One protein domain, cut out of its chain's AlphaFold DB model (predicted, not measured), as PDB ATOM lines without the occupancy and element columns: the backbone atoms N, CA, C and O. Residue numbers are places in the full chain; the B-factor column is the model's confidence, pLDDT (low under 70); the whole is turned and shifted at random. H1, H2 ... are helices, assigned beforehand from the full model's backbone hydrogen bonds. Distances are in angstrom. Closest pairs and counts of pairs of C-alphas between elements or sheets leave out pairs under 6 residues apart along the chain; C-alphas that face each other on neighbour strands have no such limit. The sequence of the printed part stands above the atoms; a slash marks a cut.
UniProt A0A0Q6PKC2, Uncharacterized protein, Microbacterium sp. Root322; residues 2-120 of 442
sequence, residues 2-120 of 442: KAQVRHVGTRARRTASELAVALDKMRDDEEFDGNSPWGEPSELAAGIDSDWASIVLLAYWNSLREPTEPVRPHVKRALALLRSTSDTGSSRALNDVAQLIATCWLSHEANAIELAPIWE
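This is residues 2 to 120 of the 442 residues of an uncharacterized protein of Microbacterium sp. Root322 (UniProt A0A0Q6PKC2). Two long helices, H1 and H5, form a wide V; the hairpin H3-H4 packs in its opening, H3 crossing H1 and H4 crossing H5. Short H2 packs on H4 and H5, while residues 2 to 7 and 114 to 120 stick out. The printed part has 119 residues, five named helices, H1 to H5 in order, and no named strand: all helix, compact with a radius of gyration of the C-alphas of 14.8 A, spanning 56 by 32 by 25 A.

H1, residues 2 to 28, touches H3, residues 50 to 63, with residues 9 to 20 alone, about perpendicular at 74 degrees; closest C-alphas Ala 16 and Tyr 60, 4.7 A. H3 and H4, residues 72 to 84, form a hairpin. Every O i to N i+4 pair is within hydrogen-bond range in H1, H4 and H2, residues 41 to 47; H3 has 9 of 10, H5, residues 94 to 119, 20 of 22.

H1 runs 40.2 A from C-alpha 2 at (15.489, -38.453, -44.395); H5 runs 36.6 A to C-alpha 119 at (64.652, -57.187, -49.356).

The printed part has no cut. The H1 to H2 link is long. Residues 2 to 6, 30 to 36 and 110 to 120 have pLDDT under 70.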
ATOM      1  N   LYS A   2      15.091 -38.267 -42.968       53.22
ATOM      2  CA  LYS A   2      15.489 -38.453 -44.395       53.22
ATOM      3  C   LYS A   2      16.233 -37.261 -45.043       53.22
ATOM      4  O   LYS A   2      17.206 -37.478 -45.754       53.22
ATOM      5  N   ALA A   3      15.820 -36.018 -44.777       59.84
ATOM      6  CA  ALA A   3      16.496 -34.822 -45.308       59.84
ATOM      7  C   ALA A   3      17.860 -34.544 -44.643       59.84
ATOM      8  O   ALA A   3      18.812 -34.166 -45.315       59.84
ATOM      9  N   GLN A   4      17.967 -34.784 -43.334       59.41
ATOM     10  CA  GLN A   4      19.191 -34.581 -42.555       59.41
ATOM     11  C   GLN A   4      20.268 -35.605 -42.926       59.41
ATOM     12  O   GLN A   4      21.430 -35.250 -43.066       59.41
ATOM     13  N   VAL A   5      19.871 -36.854 -43.181       65.50
ATOM     14  CA  VAL A   5      20.791 -37.925 -43.584       65.50
ATOM     15  C   VAL A   5      21.308 -37.712 -45.016       65.50
ATOM     16  O   VAL A   5      22.508 -37.804 -45.249       65.50
ATOM     17  N   ARG A   6      20.458 -37.290 -45.968       65.06
ATOM     18  CA  ARG A   6      20.926 -36.889 -47.315       65.06
ATOM     19  C   ARG A   6      21.931 -35.729 -47.278       65.06
ATOM     20  O   ARG A   6      22.857 -35.684 -48.087       65.06
ATOM     21  N   HIS A   7      21.773 -34.811 -46.325       75.12
ATOM     22  CA  HIS A   7      22.686 -33.683 -46.156       75.12
ATOM     23  C   HIS A   7      24.080 -34.124 -45.671       75.12
ATOM     24  O   HIS A   7      25.072 -33.509 -46.064       75.12
ATOM     25  N   VAL A   8      24.177 -35.181 -44.854       78.94
ATOM     26  CA  VAL A   8      25.464 -35.691 -44.347       78.94
ATOM     27  C   VAL A   8      26.302 -36.293 -45.475       78.94
ATOM     28  O   VAL A   8      27.430 -35.849 -45.662       78.94
ATOM     29  N   GLY A   9      25.741 -37.201 -46.284       76.44
ATOM     30  CA  GLY A   9      26.465 -37.806 -47.415       76.44
ATOM     31  C   GLY A   9      26.945 -36.767 -48.438       76.44
ATOM     32  O   GLY A   9      28.119 -36.738 -48.800       76.44
ATOM     33  N   THR A  10      26.069 -35.824 -48.811       81.62
ATOM     34  CA  THR A  10      26.418 -34.733 -49.745       81.62
ATOM     35  C   THR A  10      27.535 -33.843 -49.189       81.62
ATOM     36  O   THR A  10      28.453 -33.453 -49.912       81.62
ATOM     37  N   ARG A  11      27.474 -33.509 -47.891       86.31
ATOM     38  CA  ARG A  11      28.505 -32.698 -47.230       86.31
ATOM     39  C   ARG A  11      29.832 -33.444 -47.168       86.31
ATOM     40  O   ARG A  11      30.849 -32.845 -47.492       86.31
ATOM     41  N   ALA A  12      29.814 -34.724 -46.804       87.62
ATOM     42  CA  ALA A  12      31.011 -35.553 -46.745       87.62
ATOM     43  C   ALA A  12      31.705 -35.645 -48.106       87.62
ATOM     44  O   ALA A  12      32.914 -35.464 -48.168       87.62
ATOM     45  N   ARG A  13      30.949 -35.807 -49.201       86.25
ATOM     46  CA  ARG A  13      31.507 -35.774 -50.561       86.25
ATOM     47  C   ARG A  13      32.193 -34.450 -50.872       86.25
ATOM     48  O   ARG A  13      33.317 -34.447 -51.355       86.25
ATOM     49  N   ARG A  14      31.524 -33.325 -50.606       90.19
ATOM     50  CA  ARG A  14      32.123 -32.006 -50.836       90.19
ATOM     51  C   ARG A  14      33.422 -31.855 -50.041       90.19
ATOM     52  O   ARG A  14      34.422 -31.413 -50.592       90.19
ATOM     53  N   THR A  15      33.405 -32.253 -48.771       92.19
ATOM     54  CA  THR A  15      34.592 -32.226 -47.912       92.19
ATOM     55  C   THR A  15      35.684 -33.176 -48.412       92.19
ATOM     56  O   THR A  15      36.848 -32.815 -48.348       92.19
ATOM     57  N   ALA A  16      35.340 -34.333 -48.979       91.50
ATOM     58  CA  ALA A  16      36.297 -35.235 -49.618       91.50
ATOM     59  C   ALA A  16      36.947 -34.619 -50.871       91.50
ATOM     60  O   ALA A  16      38.145 -34.776 -51.078       91.50
ATOM     61  N   SER A  17      36.202 -33.860 -51.680       92.06
ATOM     62  CA  SER A  17      36.795 -33.110 -52.798       92.06
ATOM     63  C   SER A  17      37.735 -32.003 -52.312       92.06
ATOM     64  O   SER A  17      38.791 -31.789 -52.896       92.06
ATOM     65  N   GLU A  18      37.378 -31.310 -51.228       94.62
ATOM     66  CA  GLU A  18      38.259 -30.324 -50.586       94.62
ATOM     67  C   GLU A  18      39.507 -31.001 -49.975       94.62
ATOM     68  O   GLU A  18      40.591 -30.420 -50.008       94.62
ATOM     69  N   LEU A  19      39.374 -32.233 -49.465       93.88
ATOM     70  CA  LEU A  19      40.472 -33.040 -48.919       93.88
ATOM     71  C   LEU A  19      41.488 -33.410 -50.001       93.88
ATOM     72  O   LEU A  19      42.683 -33.273 -49.767       93.88
ATOM     73  N   ALA A  20      41.020 -33.817 -51.183       91.75
ATOM     74  CA  ALA A  20      41.884 -34.108 -52.327       91.75
ATOM     75  C   ALA A  20      42.779 -32.904 -52.672       91.75
ATOM     76  O   ALA A  20      43.995 -33.033 -52.755       91.75
ATOM     77  N   VAL A  21      42.187 -31.704 -52.743       92.81
ATOM     78  CA  VAL A  21      42.923 -30.453 -53.003       92.81
ATOM     79  C   VAL A  21      43.934 -30.140 -51.897       92.81
ATOM     80  O   VAL A  21      44.996 -29.590 -52.176       92.81
ATOM     81  N   ALA A  22      43.611 -30.439 -50.636       91.69
ATOM     82  CA  ALA A  22      44.543 -30.245 -49.527       91.69
ATOM     83  C   ALA A  22      45.743 -31.203 -49.615       91.69
ATOM     84  O   ALA A  22      46.870 -30.770 -49.395       91.69
ATOM     85  N   LEU A  23      45.509 -32.467 -49.978       89.94
ATOM     86  CA  LEU A  23      46.563 -33.465 -50.161       89.94
ATOM     87  C   LEU A  23      47.476 -33.139 -51.344       89.94
ATOM     88  O   LEU A  23      48.690 -33.253 -51.207       89.94
ATOM     89  N   ASP A  24      46.918 -32.687 -52.472       88.25
ATOM     90  CA  ASP A  24      47.721 -32.259 -53.623       88.25
ATOM     91  C   ASP A  24      48.648 -31.095 -53.255       88.25
ATOM     92  O   ASP A  24      49.832 -31.133 -53.565       88.25
ATOM     93  N   LYS A  25      48.138 -30.100 -52.515       88.06
ATOM     94  CA  LYS A  25      48.962 -28.981 -52.030       88.06
ATOM     95  C   LYS A  25      50.079 -29.433 -51.103       88.06
ATOM     96  O   LYS A  25      51.191 -28.954 -51.248       88.06
ATOM     97  N   MET A  26      49.781 -30.340 -50.171       86.81
ATOM     98  CA  MET A  26      50.809 -30.893 -49.291       86.81
ATOM     99  C   MET A  26      51.896 -31.571 -50.120       86.81
ATOM    100  O   MET A  26      53.063 -31.289 -49.904       86.81
ATOM    101  N   ARG A  27      51.527 -32.411 -51.094       80.81
ATOM    102  CA  ARG A  27      52.498 -33.104 -51.953       80.81
ATOM    103  C   ARG A  27      53.394 -32.140 -52.739       80.81
ATOM    104  O   ARG A  27      54.559 -32.457 -52.948       80.81
ATOM    105  N   ASP A  28      52.849 -31.013 -53.192       80.94
ATOM    106  CA  ASP A  28      53.592 -30.008 -53.962       80.94
ATOM    107  C   ASP A  28      54.531 -29.151 -53.086       80.94
ATOM    108  O   ASP A  28      55.503 -28.588 -53.594       80.94
ATOM    109  N   ASP A  29      54.277 -29.063 -51.777       76.25
ATOM    110  CA  ASP A  29      55.179 -28.427 -50.817       76.25
ATOM    111  C   ASP A  29      56.347 -29.401 -50.517       76.25
ATOM    112  O   ASP A  29      56.203 -30.352 -49.753       76.25
ATOM    113  N   GLU A  30      57.513 -29.178 -51.145       55.22
ATOM    114  CA  GLU A  30      58.733 -30.028 -51.161       55.22
ATOM    115  C   GLU A  30      59.366 -30.391 -49.780       55.22
ATOM    116  O   GLU A  30      60.485 -30.898 -49.727       55.22
ATOM    117  N   GLU A  31      58.697 -30.167 -48.643       54.59
ATOM    118  CA  GLU A  31      59.206 -30.425 -47.278       54.59
ATOM    119  C   GLU A  31      58.968 -31.864 -46.760       54.59
ATOM    120  O   GLU A  31      59.024 -32.121 -45.557       54.59
ATOM    121  N   PHE A  32      58.735 -32.839 -47.640       57.69
ATOM    122  CA  PHE A  32      58.623 -34.250 -47.255       57.69
ATOM    123  C   PHE A  32      60.006 -34.926 -47.186       57.69
ATOM    124  O   PHE A  32      60.372 -35.732 -48.037       57.69
ATOM    125  N   ASP A  33      60.792 -34.614 -46.154       53.31
ATOM    126  CA  ASP A  33      62.144 -35.164 -45.929       53.31
ATOM    127  C   ASP A  33      62.173 -36.585 -45.312       53.31
ATOM    128  O   ASP A  33      63.189 -37.031 -44.775       53.31
ATOM    129  N   GLY A  34      61.065 -37.326 -45.409       55.53
ATOM    130  CA  GLY A  34      60.928 -38.700 -44.915       55.53
ATOM    131  C   GLY A  34      60.643 -38.828 -43.413       55.53
ATOM    132  O   GLY A  34      60.255 -39.909 -42.971       55.53
ATOM    133  N   ASN A  35      60.747 -37.750 -42.628       58.75
ATOM    134  CA  ASN A  35      60.259 -37.719 -41.248       58.75
ATOM    135  C   ASN A  35      58.907 -37.004 -41.189       58.75
ATOM    136  O   ASN A  35      58.771 -35.888 -41.668       58.75
ATOM    137  N   SER A  36      57.893 -37.621 -40.568       64.06
ATOM    138  CA  SER A  36      56.606 -36.948 -40.331       64.06
ATOM    139  C   SER A  36      56.812 -35.783 -39.354       64.06
ATOM    140  O   SER A  36      57.082 -36.038 -38.175       64.06
ATOM    141  N   PRO A  37      56.630 -34.510 -39.763       74.94
ATOM    142  CA  PRO A  37      56.740 -33.378 -38.843       74.94
ATOM    143  C   PRO A  37      55.541 -33.296 -37.880       74.94
ATOM    144  O   PRO A  37      55.513 -32.452 -36.984       74.94
ATOM    145  N   TRP A  38      54.544 -34.169 -38.057       79.06
ATOM    146  CA  TRP A  38      53.252 -34.138 -37.368       79.06
ATOM    147  C   TRP A  38      53.096 -35.219 -36.286       79.06
ATOM    148  O   TRP A  38      52.017 -35.354 -35.717       79.06
ATOM    149  N   GLY A  39      54.158 -35.969 -35.974       83.19
ATOM    150  CA  GLY A  39      54.129 -37.047 -34.979       83.19
ATOM    151  C   GLY A  39      53.643 -38.385 -35.541       83.19
ATOM    152  O   GLY A  39      53.622 -38.590 -36.760       83.19
ATOM    153  N   GLU A  40      53.288 -39.306 -34.640       88.25
ATOM    154  CA  GLU A  40      52.831 -40.654 -34.991       88.25
ATOM    155  C   GLU A  40      51.376 -40.643 -35.508       88.25
ATOM    156  O   GLU A  40      50.527 -39.938 -34.950       88.25
ATOM    157  N   PRO A  41      51.020 -41.472 -36.516       90.94
ATOM    158  CA  PRO A  41      49.660 -41.518 -37.059       90.94
ATOM    159  C   PRO A  41      48.565 -41.723 -35.996       90.94
ATOM    160  O   PRO A  41      47.476 -41.162 -36.103       90.94
ATOM    161  N   SER A  42      48.833 -42.532 -34.965       90.56
ATOM    162  CA  SER A  42      47.876 -42.802 -33.885       90.56
ATOM    163  C   SER A  42      47.621 -41.588 -32.991       90.56
ATOM    164  O   SER A  42      46.509 -41.418 -32.500       90.56
ATOM    165  N   GLU A  43      48.627 -40.735 -32.786       91.38
ATOM    166  CA  GLU A  43      48.492 -39.518 -31.978       91.38
ATOM    167  C   GLU A  43      47.630 -38.482 -32.704       91.38
ATOM    168  O   GLU A  43      46.727 -37.894 -32.107       91.38
ATOM    169  N   LEU A  44      47.844 -38.327 -34.016       92.00
ATOM    170  CA  LEU A  44      46.998 -37.489 -34.866       92.00
ATOM    171  C   LEU A  44      45.550 -37.986 -34.884       92.00
ATOM    172  O   LEU A  44      44.624 -37.194 -34.706       92.00
ATOM    173  N   ALA A  45      45.346 -39.298 -35.044       94.00
ATOM    174  CA  ALA A  45      44.015 -39.899 -35.045       94.00
ATOM    175  C   ALA A  45      43.242 -39.613 -33.743       94.00
ATOM    176  O   ALA A  45      42.058 -39.287 -33.808       94.00
ATOM    177  N   ALA A  46      43.908 -39.644 -32.582       92.62
ATOM    178  CA  ALA A  46      43.294 -39.350 -31.282       92.62
ATOM    179  C   ALA A  46      42.828 -37.893 -31.116       92.62
ATOM    180  O   ALA A  46      41.926 -37.614 -30.326       92.62
ATOM    181  N   GLY A  47      43.410 -36.946 -31.861       93.44
ATOM    182  CA  GLY A  47      42.999 -35.537 -31.843       93.44
ATOM    183  C   GLY A  47      41.766 -35.223 -32.702       93.44
ATOM    184  O   GLY A  47      41.110 -34.190 -32.503       93.44
ATOM    185  N   ILE A  48      41.416 -36.113 -33.633       94.69
ATOM    186  CA  ILE A  48      40.391 -35.899 -34.660       94.69
ATOM    187  C   ILE A  48      39.030 -36.444 -34.202       94.69
ATOM    188  O   ILE A  48      38.933 -37.503 -33.588       94.69
ATOM    189  N   ASP A  49      37.951 -35.723 -34.523       93.88
ATOM    190  CA  ASP A  49      36.576 -36.215 -34.376       93.88
ATOM    191  C   ASP A  49      36.352 -37.396 -35.334       93.88
ATOM    192  O   ASP A  49      36.147 -37.213 -36.541       93.88
ATOM    193  N   SER A  50      36.419 -38.615 -34.792       92.00
ATOM    194  CA  SER A  50      36.351 -39.861 -35.558       92.00
ATOM    195  C   SER A  50      34.998 -40.072 -36.237       92.00
ATOM    196  O   SER A  50      34.968 -40.563 -37.367       92.00
ATOM    197  N   ASP A  51      33.892 -39.642 -35.623       89.81
ATOM    198  CA  ASP A  51      32.541 -39.747 -36.187       89.81
ATOM    199  C   ASP A  51      32.422 -38.941 -37.485       89.81
ATOM    200  O   ASP A  51      31.868 -39.415 -38.483       89.81
ATOM    201  N   TRP A  52      32.938 -37.710 -37.487       92.06
ATOM    202  CA  TRP A  52      32.948 -36.857 -38.674       92.06
ATOM    203  C   TRP A  52      33.989 -37.322 -39.698       92.06
ATOM    204  O   TRP A  52      33.657 -37.488 -40.879       92.06
ATOM    205  N   ALA A  53      35.231 -37.539 -39.264       94.25
ATOM    206  CA  ALA A  53      36.342 -37.840 -40.156       94.25
ATOM    207  C   ALA A  53      36.173 -39.194 -40.854       94.25
ATOM    208  O   ALA A  53      36.475 -39.297 -42.041       94.25
ATOM    209  N   SER A  54      35.607 -40.205 -40.186       93.56
ATOM    210  CA  SER A  54      35.399 -41.523 -40.796       93.56
ATOM    211  C   SER A  54      34.437 -41.468 -41.986       93.56
ATOM    212  O   SER A  54      34.697 -42.109 -43.003       93.56
ATOM    213  N   ILE A  55      33.367 -40.658 -41.925       93.00
ATOM    214  CA  ILE A  55      32.477 -40.459 -43.084       93.00
ATOM    215  C   ILE A  55      33.217 -39.719 -44.210       93.00
ATOM    216  O   ILE A  55      33.056 -40.074 -45.377       93.00
ATOM    217  N   VAL A  56      34.025 -38.702 -43.890       94.75
ATOM    218  CA  VAL A  56      34.806 -37.957 -44.896       94.75
ATOM    219  C   VAL A  56      35.813 -38.871 -45.595       94.75
ATOM    220  O   VAL A  56      35.859 -38.883 -46.823       94.75
ATOM    221  N   LEU A  57      36.570 -39.675 -44.843       95.38
ATOM    222  CA  LEU A  57      37.526 -40.639 -45.393       95.38
ATOM    223  C   LEU A  57      36.835 -41.729 -46.213       95.38
ATOM    224  O   LEU A  57      37.317 -42.067 -47.291       95.38
ATOM    225  N   LEU A  58      35.686 -42.240 -45.759       94.25
ATOM    226  CA  LEU A  58      34.892 -43.198 -46.530       94.25
ATOM    227  C   LEU A  58      34.391 -42.577 -47.842       94.25
ATOM    228  O   LEU A  58      34.391 -43.236 -48.880       94.25
ATOM    229  N   ALA A  59      33.990 -41.300 -47.819       94.12
ATOM    230  CA  ALA A  59      33.536 -40.582 -49.009       94.12
ATOM    231  C   ALA A  59      34.692 -40.343 -49.981       94.12
ATOM    232  O   ALA A  59      34.502 -40.457 -51.193       94.12
ATOM    233  N   TYR A  60      35.876 -40.042 -49.444       95.06
ATOM    234  CA  TYR A  60      37.086 -39.878 -50.228       95.06
ATOM    235  C   TYR A  60      37.504 -41.198 -50.862       95.06
ATOM    236  O   TYR A  60      37.591 -41.250 -52.081       95.06
ATOM    237  N   TRP A  61      37.608 -42.290 -50.099       93.31
ATOM    238  CA  TRP A  61      37.870 -43.620 -50.657       93.31
ATOM    239  C   TRP A  61      36.839 -44.002 -51.724       93.31
ATOM    240  O   TRP A  61      37.214 -44.425 -52.810       93.31
ATOM    241  N   ASN A  62      35.547 -43.770 -51.487       92.50
ATOM    242  CA  ASN A  62      34.530 -44.009 -52.508       92.50
ATOM    243  C   ASN A  62      34.780 -43.202 -53.801       92.50
ATOM    244  O   ASN A  62      34.429 -43.675 -54.875       92.50
ATOM    245  N   SER A  63      35.384 -42.013 -53.731       92.25
ATOM    246  CA  SER A  63      35.745 -41.241 -54.929       92.25
ATOM    247  C   SER A  63      36.982 -41.761 -55.673       92.25
ATOM    248  O   SER A  63      37.095 -41.479 -56.863       92.25
ATOM    249  N   LEU A  64      37.842 -42.548 -55.013       89.81
ATOM    250  CA  LEU A  64      39.025 -43.187 -55.605       89.81
ATOM    251  C   LEU A  64      38.589 -44.452 -56.358       89.81
ATOM    252  O   LEU A  64      38.595 -45.558 -55.808       89.81
ATOM    253  N   ARG A  65      38.075 -44.288 -57.579       82.81
ATOM    254  CA  ARG A  65      37.483 -45.394 -58.344       82.81
ATOM    255  C   ARG A  65      38.533 -46.311 -58.950       82.81
ATOM    256  O   ARG A  65      38.247 -47.502 -59.093       82.81
ATOM    257  N   GLU A  66      39.715 -45.789 -59.259       81.25
ATOM    258  CA  GLU A  66      40.797 -46.588 -59.815       81.25
ATOM    259  C   GLU A  66      41.447 -47.409 -58.675       81.25
ATOM    260  O   GLU A  66      41.849 -46.862 -57.639       81.25
ATOM    261  N   PRO A  67      41.515 -48.751 -58.783       70.31
ATOM    262  CA  PRO A  67      42.107 -49.594 -57.739       70.31
ATOM    263  C   PRO A  67      43.585 -49.290 -57.471       70.31
ATOM    264  O   PRO A  67      44.069 -49.547 -56.370       70.31
ATOM    265  N   THR A  68      44.274 -48.728 -58.466       71.62
ATOM    266  CA  THR A  68      45.707 -48.415 -58.466       71.62
ATOM    267  C   THR A  68      46.034 -47.021 -57.927       71.62
ATOM    268  O   THR A  68      47.200 -46.633 -57.931       71.62
ATOM    269  N   GLU A  69      45.048 -46.250 -57.446       81.56
ATOM    270  CA  GLU A  69      45.306 -44.913 -56.895       81.56
ATOM    271  C   GLU A  69      46.235 -44.983 -55.669       81.56
ATOM    272  O   GLU A  69      45.836 -45.544 -54.640       81.56
ATOM    273  N   PRO A  70      47.434 -44.362 -55.712       80.06
ATOM    274  CA  PRO A  70      48.450 -44.520 -54.665       80.06
ATOM    275  C   PRO A  70      47.990 -44.082 -53.273       80.06
ATOM    276  O   PRO A  70      48.433 -44.619 -52.267       80.06
ATOM    277  N   VAL A  71      47.059 -43.128 -53.190       86.19
ATOM    278  CA  VAL A  71      46.564 -42.598 -51.910       86.19
ATOM    279  C   VAL A  71      45.606 -43.560 -51.190       86.19
ATOM    280  O   VAL A  71      45.406 -43.465 -49.976       86.19
ATOM    281  N   ARG A  72      45.011 -44.520 -51.912       87.19
ATOM    282  CA  ARG A  72      43.939 -45.396 -51.416       87.19
ATOM    283  C   ARG A  72      44.344 -46.240 -50.194       87.19
ATOM    284  O   ARG A  72      43.565 -46.261 -49.235       87.19
ATOM    285  N   PRO A  73      45.519 -46.904 -50.142       83.94
ATOM    286  CA  PRO A  73      45.955 -47.646 -48.954       83.94
ATOM    287  C   PRO A  73      46.112 -46.750 -47.717       83.94
ATOM    288  O   PRO A  73      45.787 -47.162 -46.603       83.94
ATOM    289  N   HIS A  74      46.549 -45.504 -47.902       89.06
ATOM    290  CA  HIS A  74      46.767 -44.557 -46.807       89.06
ATOM    291  C   HIS A  74      45.448 -44.024 -46.240       89.06
ATOM    292  O   HIS A  74      45.312 -43.905 -45.023       89.06
ATOM    293  N   VAL A  75      44.438 -43.807 -47.091       92.94
ATOM    294  CA  VAL A  75      43.067 -43.492 -46.652       92.94
ATOM    295  C   VAL A  75      42.478 -44.642 -45.833       92.94
ATOM    296  O   VAL A  75      41.920 -44.408 -44.760       92.94
ATOM    297  N   LYS A  76      42.642 -45.888 -46.295       90.75
ATOM    298  CA  LYS A  76      42.207 -47.090 -45.562       90.75
ATOM    299  C   LYS A  76      42.895 -47.193 -44.196       90.75
ATOM    300  O   LYS A  76      42.223 -47.422 -43.192       90.75
ATOM    301  N   ARG A  77      44.211 -46.962 -44.133       89.38
ATOM    302  CA  ARG A  77      44.981 -46.967 -42.878       89.38
ATOM    303  C   ARG A  77      44.534 -45.865 -41.917       89.38
ATOM    304  O   ARG A  77      44.320 -46.151 -40.742       89.38
ATOM    305  N   ALA A  78      44.340 -44.641 -42.405       94.06
ATOM    306  CA  ALA A  78      43.816 -43.533 -41.605       94.06
ATOM    307  C   ALA A  78      42.430 -43.865 -41.025       94.06
ATOM    308  O   ALA A  78      42.182 -43.657 -39.839       94.06
ATOM    309  N   LEU A  79      41.551 -44.463 -41.836       93.25
ATOM    310  CA  LEU A  79      40.228 -44.902 -41.398       93.25
ATOM    311  C   LEU A  79      40.310 -46.017 -40.340       93.25
ATOM    312  O   LEU A  79      39.577 -45.976 -39.355       93.25
ATOM    313  N   ALA A  80      41.218 -46.984 -40.499       90.62
ATOM    314  CA  ALA A  80      41.454 -48.028 -39.500       90.62
ATOM    315  C   ALA A  80      41.947 -47.448 -38.160       90.62
ATOM    316  O   ALA A  80      41.438 -47.829 -37.106       90.62
ATOM    317  N   LEU A  81      42.866 -46.475 -38.190       91.75
ATOM    318  CA  LEU A  81      43.363 -45.796 -36.987       91.75
ATOM    319  C   LEU A  81      42.242 -45.068 -36.238       91.75
ATOM    320  O   LEU A  81      42.088 -45.271 -35.031       91.75
ATOM    321  N   LEU A  82      41.407 -44.302 -36.949       92.06
ATOM    322  CA  LEU A  82      40.250 -43.624 -36.351       92.06
ATOM    323  C   LEU A  82      39.264 -44.607 -35.704       92.06
ATOM    324  O   LEU A  82      38.701 -44.291 -34.660       92.06
ATOM    325  N   ARG A  83      39.072 -45.802 -36.285       88.00
ATOM    326  CA  ARG A  83      38.202 -46.851 -35.715       88.00
ATOM    327  C   ARG A  83      38.799 -47.521 -34.478       88.00
ATOM    328  O   ARG A  83      38.048 -47.932 -33.602       88.00
ATOM    329  N   SER A  84      40.124 -47.645 -34.417       87.00
ATOM    330  CA  SER A  84      40.828 -48.296 -33.302       87.00
ATOM    331  C   SER A  84      41.051 -47.394 -32.084       87.00
ATOM    332  O   SER A  84      41.394 -47.888 -31.010       87.00
ATOM    333  N   THR A  85      40.887 -46.078 -32.233       84.62
ATOM    334  CA  THR A  85      41.189 -45.124 -31.162       84.62
ATOM    335  C   THR A  85      40.021 -45.037 -30.179       84.62
ATOM    336  O   THR A  85      38.881 -44.814 -30.581       84.62
ATOM    337  N   SER A  86      40.291 -45.218 -28.882       72.00
ATOM    338  CA  SER A  86      39.266 -45.180 -27.825       72.00
ATOM    339  C   SER A  86      38.768 -43.770 -27.511       72.00
ATOM    340  O   SER A  86      37.635 -43.603 -27.059       72.00
ATOM    341  N   ASP A  87      39.618 -42.769 -27.738       73.81
ATOM    342  CA  ASP A  87      39.320 -41.369 -27.471       73.81
ATOM    343  C   ASP A  87      38.788 -40.710 -28.741       73.81
ATOM    344  O   ASP A  87      39.465 -40.644 -29.768       73.81
ATOM    345  N   THR A  88      37.559 -40.201 -28.677       74.75
ATOM    346  CA  THR A  88      37.036 -39.344 -29.738       74.75
ATOM    347  C   THR A  88      37.653 -37.964 -29.569       74.75
ATOM    348  O   THR A  88      37.290 -37.225 -28.645       74.75
ATOM    349  N   GLY A  89      38.581 -37.619 -30.455       86.31
ATOM    350  CA  GLY A  89      39.081 -36.261 -30.572       86.31
ATOM    351  C   GLY A  89      37.964 -35.264 -30.890       86.31
ATOM    352  O   GLY A  89      36.799 -35.613 -31.089       86.31
ATOM    353  N   SER A  90      38.309 -33.980 -30.926       91.19
ATOM    354  CA  SER A  90      37.331 -32.905 -31.170       91.19
ATOM    355  C   SER A  90      37.610 -32.100 -32.433       91.19
ATOM    356  O   SER A  90      36.772 -31.285 -32.834       91.19
ATOM    357  N   SER A  91      38.763 -32.315 -33.077       93.56
ATOM    358  CA  SER A  91      39.099 -31.560 -34.274       93.56
ATOM    359  C   SER A  91      38.238 -31.982 -35.458       93.56
ATOM    360  O   SER A  91      38.127 -33.158 -35.798       93.56
ATOM    361  N   ARG A  92      37.659 -30.979 -36.118       93.19
ATOM    362  CA  ARG A  92      36.990 -31.105 -37.420       93.19
ATOM    363  C   ARG A  92      37.721 -30.322 -38.510       93.19
ATOM    364  O   ARG A  92      37.112 -29.921 -39.504       93.19
ATOM    365  N   ALA A  93      38.998 -30.018 -38.292       94.19
ATOM    366  CA  ALA A  93      39.809 -29.344 -39.287       94.19
ATOM    367  C   ALA A  93      40.165 -30.328 -40.407       94.19
ATOM    368  O   ALA A  93      40.663 -31.423 -40.167       94.19
ATOM    369  N   LEU A  94      39.918 -29.921 -41.653       93.62
ATOM    370  CA  LEU A  94      40.246 -30.738 -42.824       93.62
ATOM    371  C   LEU A  94      41.752 -30.988 -42.950       93.62
ATOM    372  O   LEU A  94      42.168 -32.054 -43.389       93.62
ATOM    373  N   ASN A  95      42.548 -30.003 -42.535       93.31
ATOM    374  CA  ASN A  95      44.000 -30.081 -42.540       93.31
ATOM    375  C   ASN A  95      44.518 -31.220 -41.652       93.31
ATOM    376  O   ASN A  95      45.442 -31.909 -42.055       93.31
ATOM    377  N   ASP A  96      43.887 -31.474 -40.505       94.19
ATOM    378  CA  ASP A  96      44.305 -32.543 -39.589       94.19
ATOM    379  C   ASP A  96      44.032 -33.926 -40.204       94.19
ATOM    380  O   ASP A  96      44.840 -34.844 -40.083       94.19
ATOM    381  N   VAL A  97      42.925 -34.072 -40.944       95.81
ATOM    382  CA  VAL A  97      42.621 -35.299 -41.705       95.81
ATOM    383  C   VAL A  97      43.610 -35.493 -42.858       95.81
ATOM    384  O   VAL A  97      44.063 -36.612 -43.095       95.81
ATOM    385  N   ALA A  98      43.966 -34.415 -43.563       95.00
ATOM    386  CA  ALA A  98      44.976 -34.454 -44.619       95.00
ATOM    387  C   ALA A  98      46.357 -34.841 -44.059       95.00
ATOM    388  O   ALA A  98      46.997 -35.739 -44.602       95.00
ATOM    389  N   GLN A  99      46.756 -34.252 -42.926       94.06
ATOM    390  CA  GLN A  99      47.979 -34.603 -42.199       94.06
ATOM    391  C   GLN A  99      47.978 -36.070 -41.774       94.06
ATOM    392  O   GLN A  99      48.965 -36.755 -41.997       94.06
ATOM    393  N   LEU A 100      46.866 -36.597 -41.250       95.25
ATOM    394  CA  LEU A 100      46.773 -38.015 -40.894       95.25
ATOM    395  C   LEU A 100      47.030 -38.936 -42.100       95.25
ATOM    396  O   LEU A 100      47.772 -39.912 -41.976       95.25
ATOM    397  N   ILE A 101      46.439 -38.643 -43.265       94.50
ATOM    398  CA  ILE A 101      46.676 -39.423 -44.493       94.50
ATOM    399  C   ILE A 101      48.138 -39.296 -44.932       94.50
ATOM    400  O   ILE A 101      48.766 -40.313 -45.228       94.50
ATOM    401  N   ALA A 102      48.689 -38.081 -44.941       90.81
ATOM    402  CA  ALA A 102      50.077 -37.826 -45.316       90.81
ATOM    403  C   ALA A 102      51.068 -38.537 -44.376       90.81
ATOM    404  O   ALA A 102      51.995 -39.194 -44.835       90.81
ATOM    405  N   THR A 103      50.834 -38.519 -43.065       90.31
ATOM    406  CA  THR A 103      51.627 -39.275 -42.086       90.31
ATOM    407  C   THR A 103      51.477 -40.787 -42.281       90.31
ATOM    408  O   THR A 103      52.453 -41.524 -42.141       90.31
ATOM    409  N   CYS A 104      50.289 -41.286 -42.647       89.81
ATOM    410  CA  CYS A 104      50.104 -42.698 -43.009       89.81
ATOM    411  C   CYS A 104      50.889 -43.090 -44.267       89.81
ATOM    412  O   CYS A 104      51.378 -44.223 -44.334       89.81
ATOM    413  N   TRP A 105      50.991 -42.178 -45.235       86.19
ATOM    414  CA  TRP A 105      51.820 -42.320 -46.429       86.19
ATOM    415  C   TRP A 105      53.300 -42.354 -46.054       86.19
ATOM    416  O   TRP A 105      53.954 -43.363 -46.303       86.19
ATOM    417  N   LEU A 106      53.812 -41.332 -45.367       82.56
ATOM    418  CA  LEU A 106      55.218 -41.277 -44.956       82.56
ATOM    419  C   LEU A 106      55.626 -42.468 -44.097       82.56
ATOM    420  O   LEU A 106      56.682 -43.051 -44.294       82.56
ATOM    421  N   SER A 107      54.769 -42.880 -43.160       80.56
ATOM    422  CA  SER A 107      55.012 -44.081 -42.363       80.56
ATOM    423  C   SER A 107      55.086 -45.327 -43.247       80.56
ATOM    424  O   SER A 107      55.842 -46.242 -42.943       80.56
ATOM    425  N   HIS A 108      54.291 -45.416 -44.316       76.00
ATOM    426  CA  HIS A 108      54.389 -46.528 -45.257       76.00
ATOM    427  C   HIS A 108      55.717 -46.503 -46.026       76.00
ATOM    428  O   HIS A 108      56.368 -47.540 -46.093       76.00
ATOM    429  N   GLU A 109      56.154 -45.342 -46.513       70.06
ATOM    430  CA  GLU A 109      57.457 -45.185 -47.176       70.06
ATOM    431  C   GLU A 109      58.624 -45.493 -46.233       70.06
ATOM    432  O   GLU A 109      59.503 -46.277 -46.577       70.06
ATOM    433  N   ALA A 110      58.598 -44.978 -45.002       69.19
ATOM    434  CA  ALA A 110      59.598 -45.279 -43.981       69.19
ATOM    435  C   ALA A 110      59.637 -46.778 -43.637       69.19
ATOM    436  O   ALA A 110      60.716 -47.350 -43.501       69.19
ATOM    437  N   ASN A 111      58.477 -47.439 -43.552       67.81
ATOM    438  CA  ASN A 111      58.415 -48.893 -43.379       67.81
ATOM    439  C   ASN A 111      58.954 -49.633 -44.608       67.81
ATOM    440  O   ASN A 111      59.622 -50.644 -44.443       67.81
ATOM    441  N   ALA A 112      58.686 -49.161 -45.827       65.25
ATOM    442  CA  ALA A 112      59.266 -49.745 -47.033       65.25
ATOM    443  C   ALA A 112      60.801 -49.620 -47.023       65.25
ATOM    444  O   ALA A 112      61.482 -50.579 -47.366       65.25
ATOM    445  N   ILE A 113      61.341 -48.497 -46.534       63.34
ATOM    446  CA  ILE A 113      62.781 -48.297 -46.308       63.34
ATOM    447  C   ILE A 113      63.313 -49.212 -45.186       63.34
ATOM    448  O   ILE A 113      64.394 -49.770 -45.326       63.34
ATOM    449  N   GLU A 114      62.582 -49.430 -44.084       61.22
ATOM    450  CA  GLU A 114      62.990 -50.377 -43.019       61.22
ATOM    451  C   GLU A 114      62.943 -51.838 -43.492       61.22
ATOM    452  O   GLU A 114      63.746 -52.673 -43.068       61.22
ATOM    453  N   LEU A 115      61.994 -52.164 -44.368       58.50
ATOM    454  CA  LEU A 115      61.909 -53.467 -45.014       58.50
ATOM    455  C   LEU A 115      62.943 -53.618 -46.126       58.50
ATOM    456  O   LEU A 115      63.268 -54.758 -46.457       58.50
ATOM    457  N   ALA A 116      63.498 -52.512 -46.641       57.03
ATOM    458  CA  ALA A 116      64.520 -52.551 -47.671       57.03
ATOM    459  C   ALA A 116      65.683 -53.455 -47.245       57.03
ATOM    460  O   ALA A 116      65.879 -54.403 -47.962       57.03
ATOM    461  N   PRO A 117      66.316 -53.391 -46.056       54.91
ATOM    462  CA  PRO A 117      67.328 -54.375 -45.619       54.91
ATOM    463  C   PRO A 117      66.901 -55.855 -45.519       54.91
ATOM    464  O   PRO A 117      67.756 -56.729 -45.404       54.91
ATOM    465  N   ILE A 118      65.599 -56.161 -45.461       55.81
ATOM    466  CA  ILE A 118      65.082 -57.545 -45.532       55.81
ATOM    467  C   ILE A 118      64.967 -57.982 -47.004       55.81
ATOM    468  O   ILE A 118      65.084 -59.169 -47.314       55.81
ATOM    469  N   TRP A 119      64.741 -57.023 -47.902       53.09
ATOM    470  CA  TRP A 119      64.652 -57.187 -49.356       53.09
ATOM    471  C   TRP A 119      66.002 -57.033 -50.076       53.09
ATOM    472  O   TRP A 119      66.240 -57.689 -51.084       53.09
ATOM    473  N   GLU A 120      66.882 -56.217 -49.513       42.00
ATOM    474  CA  GLU A 120      68.243 -55.898 -49.883       42.00
ATOM    475  C   GLU A 120      69.135 -56.865 -49.110       42.00
ATOM    476  O   GLU A 120      69.404 -56.715 -47.915       42.00
TER     477      GLU A 120